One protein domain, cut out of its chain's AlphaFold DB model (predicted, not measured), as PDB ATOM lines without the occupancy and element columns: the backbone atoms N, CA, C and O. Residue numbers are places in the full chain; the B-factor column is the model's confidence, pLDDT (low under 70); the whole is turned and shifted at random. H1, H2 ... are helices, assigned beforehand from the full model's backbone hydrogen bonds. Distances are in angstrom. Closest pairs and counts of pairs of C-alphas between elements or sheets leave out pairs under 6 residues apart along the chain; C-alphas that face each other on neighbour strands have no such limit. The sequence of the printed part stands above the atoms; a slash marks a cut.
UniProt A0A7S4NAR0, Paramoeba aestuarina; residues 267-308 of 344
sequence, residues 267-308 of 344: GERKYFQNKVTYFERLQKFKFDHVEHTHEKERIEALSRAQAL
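AT A GLANCE: This is residues 267 to 308 of the 344 residues of a protein of Paramoeba aestuarina (UniProt A0A7S4NAR0). Picture an open, flat V: H3, the longest helix, makes one arm, H1 and H2 follow each other end to end in the other, and the corner lies around His 289. The printed part has 42 residues with three named helices, in the order H1, H2, H3, and no named strand; its class is all helix. It is extended, with a radius of gyration of the C-alphas of 14.2 A and spans of 38 by 29 by 10 A.

HOW THE PARTS SIT: Start from H3, residues 290 to 306. H2, residues 278 to 288, is close to it but not clearly touching: the closest C-alphas, those of Lys 286 and Thr 293, are 6.0 A apart. Their lines stand at a steep tilt of 66 degrees, opposite ways. H1, residues 267 to 276, is apart from H3, and H1 and H2 meet only through their link. In H1, H2 and H3 every O i to N i+4 pair is within hydrogen-bond range.

IN THESE COORDINATES: Find C-alpha 290 at (18.856, -16.377, 1.051); from there H3 runs 24.4 A to C-alpha 306 at (36.909, -22.953, 16.112). H2 measures 15.3 A and H1 14.6 A, beginning at C-alpha 267 at (34.604, -37.166, -18.540).

THE WHOLE: The C-alphas farthest apart, those of Arg 269 and Gln 306, are 38.4 A apart. Both links are tight, the printed part has no cut, and no printed residue is under 70 in pLDDT.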
ATOM      1  N   GLY A 267      34.417 -37.517 -19.951       96.44
ATOM      2  CA  GLY A 267      34.604 -37.166 -18.540       96.44
ATOM      3  C   GLY A 267      35.295 -35.815 -18.341       96.44
ATOM      4  O   GLY A 267      34.876 -35.026 -17.497       96.44
ATOM      5  N   GLU A 268      36.304 -35.511 -19.157       96.00
ATOM      6  CA  GLU A 268      37.020 -34.230 -19.108       96.00
ATOM      7  C   GLU A 268      36.135 -33.070 -19.558       96.00
ATOM      8  O   GLU A 268      36.092 -32.037 -18.892       96.00
ATOM      9  N   ARG A 269      35.364 -33.250 -20.638       96.25
ATOM     10  CA  ARG A 269      34.386 -32.245 -21.084       96.25
ATOM     11  C   ARG A 269      33.370 -31.945 -19.987       96.25
ATOM     12  O   ARG A 269      33.156 -30.782 -19.663       96.25
ATOM     13  N   LYS A 270      32.819 -32.990 -19.358       96.38
ATOM     14  CA  LYS A 270      31.882 -32.852 -18.234       96.38
ATOM     15  C   LYS A 270      32.515 -32.108 -17.055       96.38
ATOM     16  O   LYS A 270      31.870 -31.257 -16.450       96.38
ATOM     17  N   TYR A 271      33.777 -32.400 -16.739       95.75
ATOM     18  CA  TYR A 271      34.511 -31.701 -15.685       95.75
ATOM     19  C   TYR A 271      34.611 -30.193 -15.951       95.75
ATOM     20  O   TYR A 271      34.265 -29.398 -15.076       95.75
ATOM     21  N   PHE A 272      35.037 -29.790 -17.152       95.25
ATOM     22  CA  PHE A 272      35.162 -28.370 -17.495       95.25
ATOM     23  C   PHE A 272      33.800 -27.675 -17.593       95.25
ATOM     24  O   PHE A 272      33.633 -26.593 -17.037       95.25
ATOM     25  N   GLN A 273      32.801 -28.325 -18.192       95.00
ATOM     26  CA  GLN A 273      31.440 -27.791 -18.293       95.00
ATOM     27  C   GLN A 273      30.815 -27.526 -16.912       95.00
ATOM     28  O   GLN A 273      30.193 -26.488 -16.687       95.00
ATOM     29  N   ASN A 274      31.033 -28.429 -15.952       95.12
ATOM     30  CA  ASN A 274      30.543 -28.253 -14.586       95.12
ATOM     31  C   ASN A 274      31.208 -27.081 -13.857       95.12
ATOM     32  O   ASN A 274      30.570 -26.469 -12.999       95.12
ATOM     33  N   LYS A 275      32.475 -26.781 -14.168       94.94
ATOM     34  CA  LYS A 275      33.188 -25.640 -13.583       94.94
ATOM     35  C   LYS A 275      32.689 -24.310 -14.124       94.94
ATOM     36  O   LYS A 275      32.523 -23.387 -13.339       94.94
ATOM     37  N   VAL A 276      32.432 -24.227 -15.428       94.62
ATOM     38  CA  VAL A 276      31.939 -22.994 -16.066       94.62
ATOM     39  C   VAL A 276      30.595 -22.581 -15.460       94.62
ATOM     40  O   VAL A 276      30.430 -21.445 -15.038       94.62
ATOM     41  N   THR A 277      29.678 -23.533 -15.286       95.38
ATOM     42  CA  THR A 277      28.334 -23.275 -14.734       95.38
ATOM     43  C   THR A 277      28.291 -23.188 -13.206       95.38
ATOM     44  O   THR A 277      27.218 -23.036 -12.620       95.38
ATOM     45  N   TYR A 278      29.415 -23.374 -12.504       96.50
ATOM     46  CA  TYR A 278      29.417 -23.389 -11.039       96.50
ATOM     47  C   TYR A 278      29.037 -22.024 -10.459       96.50
ATOM     48  O   TYR A 278      28.190 -21.960  -9.571       96.50
ATOM     49  N   PHE A 279      29.629 -20.945 -10.975       95.19
ATOM     50  CA  PHE A 279      29.397 -19.603 -10.444       95.19
ATOM     51  C   PHE A 279      27.978 -19.105 -10.708       95.19
ATOM     52  O   PHE A 279      27.366 -18.559  -9.799       95.19
ATOM     53  N   GLU A 280      27.413 -19.389 -11.882       95.25
ATOM     54  CA  GLU A 280      26.015 -19.066 -12.198       95.25
ATOM     55  C   GLU A 280      25.046 -19.794 -11.258       95.25
ATOM     56  O   GLU A 280      24.129 -19.192 -10.702       95.25
ATOM     57  N   ARG A 281      25.283 -21.090 -11.010       95.56
ATOM     58  CA  ARG A 281      24.476 -21.873 -10.064       95.56
ATOM     59  C   ARG A 281      24.616 -21.367  -8.635       95.56
ATOM     60  O   ARG A 281      23.622 -21.317  -7.918       95.56
ATOM     61  N   LEU A 282      25.828 -20.999  -8.220       95.31
ATOM     62  CA  LEU A 282      26.078 -20.448  -6.890       95.31
ATOM     63  C   LEU A 282      25.397 -19.088  -6.716       95.31
ATOM     64  O   LEU A 282      24.793 -18.845  -5.676       95.31
ATOM     65  N   GLN A 283      25.468 -18.226  -7.731       95.69
ATOM     66  CA  GLN A 283      24.804 -16.929  -7.739       95.69
ATOM     67  C   GLN A 283      23.290 -17.107  -7.640       95.69
ATOM     68  O   GLN A 283      22.678 -16.552  -6.732       95.69
ATOM     69  N   LYS A 284      22.702 -17.946  -8.499       96.81
ATOM     70  CA  LYS A 284      21.273 -18.265  -8.449       96.81
ATOM     71  C   LYS A 284      20.859 -18.811  -7.081       96.81
ATOM     72  O   LYS A 284      19.890 -18.340  -6.506       96.81
ATOM     73  N   PHE A 285      21.635 -19.735  -6.514       95.62
ATOM     74  CA  PHE A 285      21.367 -20.277  -5.180       95.62
ATOM     75  C   PHE A 285      21.396 -19.201  -4.083       95.62
ATOM     76  O   PHE A 285      20.563 -19.235  -3.183       95.62
ATOM     77  N   LYS A 286      22.323 -18.236  -4.161       96.00
ATOM     78  CA  LYS A 286      22.392 -17.102  -3.224       96.00
ATOM     79  C   LYS A 286      21.202 -16.156  -3.324       96.00
ATOM     80  O   LYS A 286      20.784 -15.638  -2.297       96.00
ATOM     81  N   PHE A 287      20.657 -15.954  -4.520       95.62
ATOM     82  CA  PHE A 287      19.467 -15.124  -4.708       95.62
ATOM     83  C   PHE A 287      18.174 -15.851  -4.322       95.62
ATOM     84  O   PHE A 287      17.362 -15.289  -3.596       95.62
ATOM     85  N   ASP A 288      18.002 -17.100  -4.753       95.88
ATOM     86  CA  ASP A 288      16.748 -17.843  -4.579       95.88
ATOM     87  C   ASP A 288      16.589 -18.415  -3.154       95.88
ATOM     88  O   ASP A 288      15.473 -18.642  -2.691       95.88
ATOM     89  N   HIS A 289      17.695 -18.663  -2.437       94.75
ATOM     90  CA  HIS A 289      17.704 -19.335  -1.130       94.75
ATOM     91  C   HIS A 289      18.524 -18.573  -0.077       94.75
ATOM     92  O   HIS A 289      19.454 -19.112   0.537       94.75
ATOM     93  N   VAL A 290      18.156 -17.311   0.152       93.56
ATOM     94  CA  VAL A 290      18.856 -16.377   1.051       93.56
ATOM     95  C   VAL A 290      19.052 -16.953   2.461       93.56
ATOM     96  O   VAL A 290      20.181 -17.031   2.939       93.56
ATOM     97  N   GLU A 291      18.002 -17.471   3.103       93.44
ATOM     98  CA  GLU A 291      18.097 -18.010   4.471       93.44
ATOM     99  C   GLU A 291      19.067 -19.199   4.582       93.44
ATOM    100  O   GLU A 291      19.921 -19.244   5.470       93.44
ATOM    101  N   HIS A 292      19.016 -20.137   3.629       93.00
ATOM    102  CA  HIS A 292      19.935 -21.277   3.596       93.00
ATOM    103  C   HIS A 292      21.387 -20.862   3.349       93.00
ATOM    104  O   HIS A 292      22.308 -21.545   3.808       93.00
ATOM    105  N   THR A 293      21.612 -19.783   2.601       92.94
ATOM    106  CA  THR A 293      22.968 -19.269   2.390       92.94
ATOM    107  C   THR A 293      23.523 -18.590   3.625       92.94
ATOM    108  O   THR A 293      24.651 -18.908   3.996       92.94
ATOM    109  N   HIS A 294      22.728 -17.777   4.323       93.31
ATOM    110  CA  HIS A 294      23.138 -17.192   5.599       93.31
ATOM    111  C   HIS A 294      23.472 -18.253   6.648       93.31
ATOM    112  O   HIS A 294      24.505 -18.147   7.308       93.31
ATOM    113  N   GLU A 295      22.665 -19.311   6.764       95.06
ATOM    114  CA  GLU A 295      22.947 -20.382   7.725       95.06
ATOM    115  C   GLU A 295      24.229 -21.152   7.369       95.06
ATOM    116  O   GLU A 295      25.074 -21.400   8.229       95.06
ATOM    117  N   LYS A 296      24.450 -21.469   6.084       93.62
ATOM    118  CA  LYS A 296      25.713 -22.092   5.643       93.62
ATOM    119  C   LYS A 296      26.922 -21.198   5.913       93.62
ATOM    120  O   LYS A 296      27.935 -21.689   6.408       93.62
ATOM    121  N   GLU A 297      26.824 -19.905   5.619       93.25
ATOM    122  CA  GLU A 297      27.895 -18.939   5.879       93.25
ATOM    123  C   GLU A 297      28.176 -18.804   7.384       93.25
ATOM    124  O   GLU A 297      29.343 -18.766   7.787       93.25
ATOM    125  N   ARG A 298      27.136 -18.834   8.230       94.69
ATOM    126  CA  ARG A 298      27.265 -18.862   9.694       94.69
ATOM    127  C   ARG A 298      28.006 -20.110  10.175       94.69
ATOM    128  O   ARG A 298      28.955 -19.985  10.952       94.69
ATOM    129  N   ILE A 299      27.618 -21.299   9.708       94.12
ATOM    130  CA  ILE A 299      28.277 -22.568  10.064       94.12
ATOM    131  C   ILE A 299      29.745 -22.555   9.622       94.12
ATOM    132  O   ILE A 299      30.632 -22.934  10.390       94.12
ATOM    133  N   GLU A 300      30.032 -22.086   8.406       91.88
ATOM    134  CA  GLU A 300      31.407 -21.962   7.919       91.88
ATOM    135  C   GLU A 300      32.239 -20.979   8.747       91.88
ATOM    136  O   GLU A 300      33.416 -21.245   9.004       91.88
ATOM    137  N   ALA A 301      31.660 -19.850   9.160       91.25
ATOM    138  CA  ALA A 301      32.336 -18.860   9.990       91.25
ATOM    139  C   ALA A 301      32.655 -19.417  11.386       91.25
ATOM    140  O   ALA A 301      33.796 -19.300  11.838       91.25
ATOM    141  N   LEU A 302      31.693 -20.088  12.031       92.44
ATOM    142  CA  LEU A 302      31.895 -20.755  13.323       92.44
ATOM    143  C   LEU A 302      32.967 -21.848  13.229       92.44
ATOM    144  O   LEU A 302      33.881 -21.889  14.052       92.44
ATOM    145  N   SER A 303      32.911 -22.678  12.185       90.25
ATOM    146  CA  SER A 303      33.907 -23.722  11.922       90.25
ATOM    147  C   SER A 303      35.312 -23.142  11.721       90.25
ATOM    148  O   SER A 303      36.284 -23.635  12.296       90.25
ATOM    149  N   ARG A 304      35.435 -22.041  10.965       87.25
ATOM    150  CA  ARG A 304      36.709 -21.325  10.795       87.25
ATOM    151  C   ARG A 304      37.215 -20.736  12.111       87.25
ATOM    152  O   ARG A 304      38.409 -20.834  12.365       87.25
ATOM    153  N   ALA A 305      36.345 -20.159  12.939       84.44
ATOM    154  CA  ALA A 305      36.723 -19.578  14.229       84.44
ATOM    155  C   ALA A 305      37.193 -20.639  15.242       84.44
ATOM    156  O   ALA A 305      38.142 -20.399  15.984       84.44
ATOM    157  N   GLN A 306      36.572 -21.823  15.235       85.69
ATOM    158  CA  GLN A 306      36.909 -22.953  16.112       85.69
ATOM    159  C   GLN A 306      38.094 -23.798  15.606       85.69
ATOM    160  O   GLN A 306      38.533 -24.729  16.285       85.69
ATOM    161  N   ALA A 307      38.619 -23.519  14.409       82.00
ATOM    162  CA  ALA A 307      39.673 -24.325  13.813       82.00
ATOM    163  C   ALA A 307      41.001 -24.226  14.593       82.00
ATOM    164  O   ALA A 307      41.453 -23.155  14.987       82.00
ATOM    165  N   LEU A 308      41.700 -25.356  14.728       71.19
ATOM    166  CA  LEU A 308      42.984 -25.441  15.448       71.19
ATOM    167  C   LEU A 308      44.129 -24.641  14.792       71.19
ATOM    168  O   LEU A 308      45.114 -24.309  15.446       71.19
TER     169      LEU A 308